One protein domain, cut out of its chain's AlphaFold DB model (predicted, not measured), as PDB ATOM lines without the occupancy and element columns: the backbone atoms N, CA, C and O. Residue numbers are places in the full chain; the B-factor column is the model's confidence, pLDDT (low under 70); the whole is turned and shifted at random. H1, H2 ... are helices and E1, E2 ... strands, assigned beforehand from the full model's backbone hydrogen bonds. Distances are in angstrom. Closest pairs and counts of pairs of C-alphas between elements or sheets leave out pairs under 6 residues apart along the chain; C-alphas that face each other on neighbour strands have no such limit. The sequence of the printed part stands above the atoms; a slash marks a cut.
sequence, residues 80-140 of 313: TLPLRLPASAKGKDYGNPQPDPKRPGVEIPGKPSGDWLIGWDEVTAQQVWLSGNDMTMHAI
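This is residues 80 to 140 of the 313 residues of the protein "Type IV secretion protein DotL" of Gluconobacter japonicus (UniProt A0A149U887). Two separate two-stranded hairpins, E1 with E2 and E3 with E4, lie toward opposite ends of an elongated domain, and their turns at residues 100 to 106 and 121 to 126 make its two far ends. Residues 80 to 84 lie between the hairpins, and the short helix H1 follows E4 directly, with residues 136 to 140 leading on from it. The printed part has 61 residues, with four named strands and one named helix in the order E1, E2, E3, E4, H1; both sheets are antiparallel, ordered E1 - E2 and E3 - E4. The class is mostly strand, though under half of the residues are in named elements. The whole is only just compact, close to loose, with a radius of gyration of the C-alphas of 12.6 A and spans of 38 by 25 by 20 A.

After residues 80 to 92, which hold no named element, E1, residues 93 to 99, and E2, residues 107 to 110, form an antiparallel hairpin, with 130 degrees between their directions. The C-alphas of Pro 99 and Glu 107 face each other at 4.6 A. N 108 and O 98 are 2.8 A apart and N 98 and O 108 are 2.9 A apart, within hydrogen-bond range. A tight link of 3 residues leads from E2 to E3, residues 114 to 120, yet the two strands are apart. E3 and E4, residues 127 to 131, form the second antiparallel hairpin, at 147 degrees. The C-alphas of Gly 114 and Ser 131 face each other at 4.4 A. N 128 and O 119, 2.8 A apart, and N 130 and O 116, 2.9 A apart, are within hydrogen-bond range. E1 is apart from both E3 and E4, and E2 is apart from E4. H1, residues 132 to 135, has 3 pairs of C-alphas within 8 A with E3; the closest are those of Asp 115 and Gly 132, 6.4 A apart. H1 is apart from E1 and E2. It is too short for any pair of O i and N i+4, but its one pair of O i and N i+3 is within hydrogen-bond range.

E1, residues 93 to 99, begins with C-alpha 93 at (-16.677, 52.883, -110.222) and is 13.3 A long from first to last C-alpha. E2, residues 107 to 110, is 8.8 A long. E3, residues 114 to 120, starts with C-alpha 114 at (-8.861, 49.357, -106.334) and is 13.4 A long. E4, residues 127 to 131, is 13.2 A long. H1, residues 132 to 135, is 4.9 A long and ends with C-alpha 135 at (-8.481, 41.436, -99.607).

The two C-alphas farthest apart are those of Lys 102 and Glu 122, at 39.2 A. The printed part runs from residue 80 to residue 140 with no cut, and no link is long. The mean pLDDT of the printed part is 88.3, and no printed residue is under 70.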
ATOM      1  N   THR A  80     -14.862  51.263-117.474       82.81
ATOM      2  CA  THR A  80     -15.070  50.091-116.622       82.81
ATOM      3  C   THR A  80     -13.912  49.123-116.820       82.81
ATOM      4  O   THR A  80     -13.554  48.828-117.959       82.81
ATOM      5  N   LEU A  81     -13.333  48.655-115.716       86.69
ATOM      6  CA  LEU A  81     -12.349  47.570-115.695       86.69
ATOM      7  C   LEU A  81     -13.030  46.257-115.270       86.69
ATOM      8  O   LEU A  81     -14.162  46.313-114.789       86.69
ATOM      9  N   PRO A  82     -12.368  45.092-115.420       87.06
ATOM     10  CA  PRO A  82     -12.994  43.795-115.158       87.06
ATOM     11  C   PRO A  82     -13.495  43.609-113.720       87.06
ATOM     12  O   PRO A  82     -14.492  42.926-113.514       87.06
ATOM     13  N   LEU A  83     -12.809  44.207-112.737       89.75
ATOM     14  CA  LEU A  83     -13.186  44.145-111.320       89.75
ATOM     15  C   LEU A  83     -13.422  45.544-110.746       89.75
ATOM     16  O   LEU A  83     -14.560  45.998-110.705       89.75
ATOM     17  N   ARG A  84     -12.363  46.241-110.320       90.69
ATOM     18  CA  ARG A  84     -12.455  47.600-109.763       90.69
ATOM     19  C   ARG A  84     -11.619  48.603-110.539       90.69
ATOM     20  O   ARG A  84     -10.628  48.246-111.178       90.69
ATOM     21  N   LEU A  85     -11.994  49.876-110.445       92.19
ATOM     22  CA  LEU A  85     -11.145  50.981-110.888       92.19
ATOM     23  C   LEU A  85     -10.056  51.283-109.844       92.19
ATOM     24  O   LEU A  85     -10.355  51.244-108.645       92.19
ATOM     25  N   PRO A  86      -8.825  51.648-110.268       93.62
ATOM     26  CA  PRO A  86      -7.770  52.050-109.349       93.62
ATOM     27  C   PRO A  86      -8.239  53.191-108.445       93.62
ATOM     28  O   PRO A  86      -8.896  54.117-108.916       93.62
ATOM     29  N   ALA A  87      -7.846  53.188-107.176       91.88
ATOM     30  CA  ALA A  87      -8.218  54.230-106.216       91.88
ATOM     31  C   ALA A  87      -7.743  55.639-106.637       91.88
ATOM     32  O   ALA A  87      -8.329  56.642-106.240       91.88
ATOM     33  N   SER A  88      -6.706  55.724-107.477       89.69
ATOM     34  CA  SER A  88      -6.214  56.974-108.072       89.69
ATOM     35  C   SER A  88      -7.040  57.470-109.268       89.69
ATOM     36  O   SER A  88      -6.850  58.605-109.718       89.69
ATOM     37  N   ALA A  89      -7.950  56.651-109.806       89.50
ATOM     38  CA  ALA A  89      -8.784  57.016-110.940       89.50
ATOM     39  C   ALA A  89      -9.846  58.051-110.540       89.50
ATOM     40  O   ALA A  89     -10.436  58.006-109.461       89.50
ATOM     41  N   LYS A  90     -10.126  58.990-111.448       85.19
ATOM     42  CA  LYS A  90     -11.225  59.949-111.293       85.19
ATOM     43  C   LYS A  90     -12.493  59.366-111.904       85.19
ATOM     44  O   LYS A  90     -12.457  58.852-113.016       85.19
ATOM     45  N   GLY A  91     -13.617  59.521-111.216       85.38
ATOM     46  CA  GLY A  91     -14.925  59.120-111.724       85.38
ATOM     47  C   GLY A  91     -15.677  58.238-110.744       85.38
ATOM     48  O   GLY A  91     -15.365  58.208-109.555       85.38
ATOM     49  N   LYS A  92     -16.699  57.560-111.258       87.50
ATOM     50  CA  LYS A  92     -17.479  56.581-110.510       87.50
ATOM     51  C   LYS A  92     -17.080  55.184-110.949       87.50
ATOM     52  O   LYS A  92     -16.880  54.954-112.141       87.50
ATOM     53  N   ASP A  93     -16.991  54.281-109.988       88.69
ATOM     54  CA  ASP A  93     -16.677  52.883-110.222       88.69
ATOM     55  C   ASP A  93     -17.961  52.062-110.255       88.69
ATOM     56  O   ASP A  93     -18.665  51.923-109.255       88.69
ATOM     57  N   TYR A  94     -18.274  51.543-111.438       83.75
ATOM     58  CA  TYR A  94     -19.430  50.681-111.653       83.75
ATOM     59  C   TYR A  94     -19.197  49.261-111.118       83.75
ATOM     60  O   TYR A  94     -20.169  48.559-110.867       83.75
ATOM     61  N   GLY A  95     -17.938  48.859-110.903       82.88
ATOM     62  CA  GLY A  95     -17.571  47.595-110.261       82.88
ATOM     63  C   GLY A  95     -17.647  47.632-108.731       82.88
ATOM     64  O   GLY A  95     -17.445  46.615-108.077       82.88
ATOM     65  N   ASN A  96     -17.962  48.793-108.148       85.38
ATOM     66  CA  ASN A  96     -18.145  48.980-106.709       85.38
ATOM     67  C   ASN A  96     -19.551  49.539-106.416       85.38
ATOM     68  O   ASN A  96     -19.681  50.734-106.120       85.38
ATOM     69  N   PRO A  97     -20.616  48.726-106.544       84.75
ATOM     70  CA  PRO A  97     -21.969  49.170-106.239       84.75
ATOM     71  C   PRO A  97     -22.116  49.468-104.743       84.75
ATOM     72  O   PRO A  97     -21.670  48.707-103.887       84.75
ATOM     73  N   GLN A  98     -22.738  50.600-104.424       85.81
ATOM     74  CA  GLN A  98     -23.066  50.998-103.056       85.81
ATOM     75  C   GLN A  98     -24.570  51.258-102.941       85.81
ATOM     76  O   GLN A  98     -25.156  51.815-103.871       85.81
ATOM     77  N   PRO A  99     -25.212  50.895-101.820       85.19
ATOM     78  CA  PRO A  99     -26.631  51.168-101.624       85.19
ATOM     79  C   PRO A  99     -26.887  52.680-101.584       85.19
ATOM     80  O   PRO A  99     -26.179  53.422-100.900       85.19
ATOM     81  N   ASP A 100     -27.903  53.145-102.315       86.50
ATOM     82  CA  ASP A 100     -28.308  54.550-102.321       86.50
ATOM     83  C   ASP A 100     -28.922  54.926-100.956       86.50
ATOM     84  O   ASP A 100     -29.960  54.371-100.577       86.50
ATOM     85  N   PRO A 101     -28.355  55.906-100.224       82.94
ATOM     86  CA  PRO A 101     -28.899  56.347 -98.940       82.94
ATOM     87  C   PRO A 101     -30.337  56.876 -99.020       82.94
ATOM     88  O   PRO A 101     -31.037  56.916 -98.012       82.94
ATOM     89  N   LYS A 102     -30.775  57.338-100.199       86.31
ATOM     90  CA  LYS A 102     -32.095  57.952-100.404       86.31
ATOM     91  C   LYS A 102     -33.131  56.981-100.959       86.31
ATOM     92  O   LYS A 102     -34.323  57.278-100.891       86.31
ATOM     93  N   ARG A 103     -32.703  55.866-101.553       84.00
ATOM     94  CA  ARG A 103     -33.574  54.909-102.246       84.00
ATOM     95  C   ARG A 103     -33.220  53.487-101.809       84.00
ATOM     96  O   ARG A 103     -32.336  52.874-102.404       84.00
ATOM     97  N   PRO A 104     -33.918  52.949-100.794       78.75
ATOM     98  CA  PRO A 104     -33.709  51.577-100.353       78.75
ATOM     99  C   PRO A 104     -33.878  50.597-101.523       78.75
ATOM    100  O   PRO A 104     -34.878  50.653-102.236       78.75
ATOM    101  N   GLY A 105     -32.895  49.718-101.728       79.56
ATOM    102  CA  GLY A 105     -32.904  48.709-102.794       79.56
ATOM    103  C   GLY A 105     -32.345  49.161-104.149       79.56
ATOM    104  O   GLY A 105     -32.322  48.356-105.076       79.56
ATOM    105  N   VAL A 106     -31.881  50.408-104.285       85.62
ATOM    106  CA  VAL A 106     -31.189  50.883-105.494       85.62
ATOM    107  C   VAL A 106     -29.689  50.958-105.229       85.62
ATOM    108  O   VAL A 106     -29.261  51.584-104.263       85.62
ATOM    109  N   GLU A 107     -28.886  50.353-106.103       84.56
ATOM    110  CA  GLU A 107     -27.428  50.466-106.065       84.56
ATOM    111  C   GLU A 107     -26.945  51.587-106.986       84.56
ATOM    112  O   GLU A 107     -27.394  51.734-108.127       84.56
ATOM    113  N   ILE A 108     -26.010  52.387-106.484       85.38
ATOM    114  CA  ILE A 108     -25.348  53.454-107.224       85.38
ATOM    115  C   ILE A 108     -23.850  53.155-107.356       85.38
ATOM    116  O   ILE A 108     -23.245  52.623-106.423       85.38
ATOM    117  N   PRO A 109     -23.220  53.525-108.486       87.56
ATOM    118  CA  PRO A 109     -21.776  53.402-108.648       87.56
ATOM    119  C   PRO A 109     -21.026  54.194-107.572       87.56
ATOM    120  O   PRO A 109     -21.209  55.413-107.445       87.56
ATOM    121  N   GLY A 110     -20.194  53.492-106.807       87.00
ATOM    122  CA  GLY A 110     -19.389  54.048-105.732       87.00
ATOM    123  C   GLY A 110     -18.147  54.786-106.229       87.00
ATOM    124  O   GLY A 110     -17.952  55.049-107.419       87.00
ATOM    125  N   LYS A 111     -17.272  55.140-105.286       90.50
ATOM    126  CA  LYS A 111     -15.943  55.676-105.609       90.50
ATOM    127  C   LYS A 111     -14.989  54.537-106.015       90.50
ATOM    128  O   LYS A 111     -15.110  53.439-105.456       90.50
ATOM    129  N   PRO A 112     -14.031  54.795-106.924       92.44
ATOM    130  CA  PRO A 112     -12.924  53.885-107.208       92.44
ATOM    131  C   PRO A 112     -12.194  53.490-105.929       92.44
ATOM    132  O   PRO A 112     -11.921  54.334-105.075       92.44
ATOM    133  N   SER A 113     -11.929  52.195-105.781       92.50
ATOM    134  CA  SER A 113     -11.401  51.614-104.536       92.50
ATOM    135  C   SER A 113     -10.351  50.530-104.761       92.50
ATOM    136  O   SER A 113      -9.956  49.877-103.806       92.50
ATOM    137  N   GLY A 114      -9.896  50.328-106.001       93.88
ATOM    138  CA  GLY A 114      -8.861  49.357-106.334       93.88
ATOM    139  C   GLY A 114      -7.475  49.822-105.885       93.88
ATOM    140  O   GLY A 114      -6.852  50.654-106.539       93.88
ATOM    141  N   ASP A 115      -6.986  49.299-104.775       93.31
ATOM    142  CA  ASP A 115      -5.677  49.581-104.174       93.31
ATOM    143  C   ASP A 115      -4.681  48.423-104.361       93.31
ATOM    144  O   ASP A 115      -3.471  48.650-104.300       93.31
ATOM    145  N   TRP A 116      -5.160  47.213-104.674       94.62
ATOM    146  CA  TRP A 116      -4.330  46.037-104.950       94.62
ATOM    147  C   TRP A 116      -4.369  45.656-106.429       94.62
ATOM    148  O   TRP A 116      -5.396  45.198-106.932       94.62
ATOM    149  N   LEU A 117      -3.243  45.795-107.131       94.81
ATOM    150  CA  LEU A 117      -3.101  45.308-108.503       94.81
ATOM    151  C   LEU A 117      -2.743  43.823-108.489       94.81
ATOM    152  O   LEU A 117      -1.666  43.438-108.025       94.81
ATOM    153  N   ILE A 118      -3.631  43.004-109.046       93.25
ATOM    154  CA  ILE A 118      -3.482  41.546-109.081       93.25
ATOM    155  C   ILE A 118      -2.836  41.075-110.381       93.25
ATOM    156  O   ILE A 118      -2.069  40.113-110.384       93.25
ATOM    157  N   GLY A 119      -3.104  41.768-111.484       92.50
ATOM    158  CA  GLY A 119      -2.519  41.439-112.774       92.50
ATOM    159  C   GLY A 119      -3.249  42.103-113.927       92.50
ATOM    160  O   GLY A 119      -3.860  43.162-113.772       92.50
ATOM    161  N   TRP A 120      -3.176  41.456-115.082       91.69
ATOM    162  CA  TRP A 120      -3.828  41.880-116.310       91.69
ATOM    163  C   TRP A 120      -4.702  40.749-116.820       91.69
ATOM    164  O   TRP A 120      -4.306  39.586-116.767       91.69
ATOM    165  N   ASP A 121      -5.884  41.107-117.303       87.75
ATOM    166  CA  ASP A 121      -6.731  40.184-118.033       87.75
ATOM    167  C   ASP A 121      -6.050  39.793-119.351       87.75
ATOM    168  O   ASP A 121      -5.547  40.649-120.080       87.75
ATOM    169  N   GLU A 122      -6.033  38.498-119.653       82.69
ATOM    170  CA  GLU A 122      -5.325  37.956-120.814       82.69
ATOM    171  C   GLU A 122      -5.984  38.384-122.132       82.69
ATOM    172  O   GLU A 122      -5.297  38.643-123.118       82.69
ATOM    173  N   VAL A 123      -7.315  38.507-122.142       80.25
ATOM    174  CA  VAL A 123      -8.083  38.801-123.359       80.25
ATOM    175  C   VAL A 123      -8.101  40.295-123.654       80.25
ATOM    176  O   VAL A 123      -7.812  40.724-124.770       80.25
ATOM    177  N   THR A 124      -8.459  41.107-122.661       79.75
ATOM    178  CA  THR A 124      -8.645  42.551-122.850       79.75
ATOM    179  C   THR A 124      -7.380  43.365-122.587       79.75
ATOM    180  O   THR A 124      -7.369  44.565-122.867       79.75
ATOM    181  N   ALA A 125      -6.326  42.745-122.038       85.75
ATOM    182  CA  ALA A 125      -5.117  43.408-121.539       85.75
ATOM    183  C   ALA A 125      -5.397  44.505-120.490       85.75
ATOM    184  O   ALA A 125      -4.546  45.355-120.212       85.75
ATOM    185  N   GLN A 126      -6.596  44.512-119.901       86.62
ATOM    186  CA  GLN A 126      -6.987  45.475-118.883       86.62
ATOM    187  C   GLN A 126      -6.426  45.082-117.520       86.62
ATOM    188  O   GLN A 126      -6.296  43.907-117.192       86.62
ATOM    189  N   GLN A 127      -6.108  46.083-116.703       92.69
ATOM    190  CA  GLN A 127      -5.643  45.846-115.341       92.69
ATOM    191  C   GLN A 127      -6.772  45.298-114.466       92.69
ATOM    192  O   GLN A 127      -7.914  45.755-114.543       92.69
ATOM    193  N   VAL A 128      -6.415  44.373-113.581       93.56
ATOM    194  CA  VAL A 128      -7.318  43.744-112.622       93.56
ATOM    195  C   VAL A 128      -6.954  44.222-111.222       93.56
ATOM    196  O   VAL A 128      -5.914  43.846-110.675       93.56
ATOM    197  N   TRP A 129      -7.822  45.058-110.653       94.44
ATOM    198  CA  TRP A 129      -7.656  45.630-109.320       94.44
ATOM    199  C   TRP A 129      -8.669  45.054-108.335       94.44
ATOM    200  O   TRP A 129      -9.838  44.866-108.680       94.44
ATOM    201  N   LEU A 130      -8.224  44.844-107.101       93.38
ATOM    202  CA  LEU A 130      -9.052  44.527-105.943       93.38
ATOM    203  C   LEU A 130      -9.016  45.677-104.943       93.38
ATOM    204  O   LEU A 130      -8.051  46.442-104.911       93.38
ATOM    205  N   SER A 131     -10.072  45.785-104.138       92.38
ATOM    206  CA  SER A 131     -10.083  46.690-102.992       92.38
ATOM    207  C   SER A 131      -9.508  46.018-101.749       92.38
ATOM    208  O   SER A 131      -9.591  44.797-101.597       92.38
ATOM    209  N   GLY A 132      -9.038  46.821-100.801       90.44
ATOM    210  CA  GLY A 132      -8.614  46.352 -99.488       90.44
ATOM    211  C   GLY A 132      -9.719  45.567 -98.784       90.44
ATOM    212  O   GLY A 132      -9.436  44.540 -98.177       90.44
ATOM    213  N   ASN A 133     -10.986  45.966 -98.951       89.44
ATOM    214  CA  ASN A 133     -12.127  45.225 -98.408       89.44
ATOM    215  C   ASN A 133     -12.231  43.814 -99.003       89.44
ATOM    216  O   ASN A 133     -12.455  42.865 -98.256       89.44
ATOM    217  N   ASP A 134     -12.009  43.645-100.308       90.25
ATOM    218  CA  ASP A 134     -11.986  42.305-100.915       90.25
ATOM    219  C   ASP A 134     -10.823  41.478-100.358       90.25
ATOM    220  O   ASP A 134     -10.982  40.300-100.049       90.25
ATOM    221  N   MET A 135      -9.661  42.107-100.157       90.06
ATOM    222  CA  MET A 135      -8.481  41.436 -99.607       90.06
ATOM    223  C   MET A 135      -8.688  40.948 -98.165       90.06
ATOM    224  O   MET A 135      -8.078  39.952 -97.771       90.06
ATOM    225  N   THR A 136      -9.573  41.584 -97.384       89.62
ATOM    226  CA  THR A 136      -9.920  41.114 -96.026       89.62
ATOM    227  C   THR A 136     -10.734  39.822 -96.009       89.62
ATOM    228  O   THR A 136     -10.774  39.154 -94.981       89.62
ATOM    229  N   MET A 137     -11.330  39.421 -97.136       91.06
ATOM    230  CA  MET A 137     -12.101  38.174 -97.238       91.06
ATOM    231  C   MET A 137     -11.223  36.928 -97.415       91.06
ATOM    232  O   MET A 137     -11.746  35.819 -97.508       91.06
ATOM    233  N   HIS A 138      -9.899  37.106 -97.426       90.56
ATOM    234  CA  HIS A 138      -8.901  36.093 -97.754       90.56
ATOM    235  C   HIS A 138      -8.983  35.596 -99.204       90.56
ATOM    236  O   HIS A 138     -10.013  35.634 -99.872       90.56
ATOM    237  N   ALA A 139      -7.848  35.114 -99.708       89.06
ATOM    238  CA  ALA A 139      -7.734  34.587-101.059       89.06
ATOM    239  C   ALA A 139      -7.097  33.199-101.031       89.06
ATOM    240  O   ALA A 139      -6.188  32.926-100.244       89.06
ATOM    241  N   ILE A 140      -7.551  32.334-101.934       92.12
ATOM    242  CA  ILE A 140      -6.962  31.017-102.166       92.12
ATOM    243  C   ILE A 140      -6.334  31.037-103.555       92.12
ATOM    244  O   ILE A 140      -7.014  31.301-104.544       92.12
TER     245      ILE A 140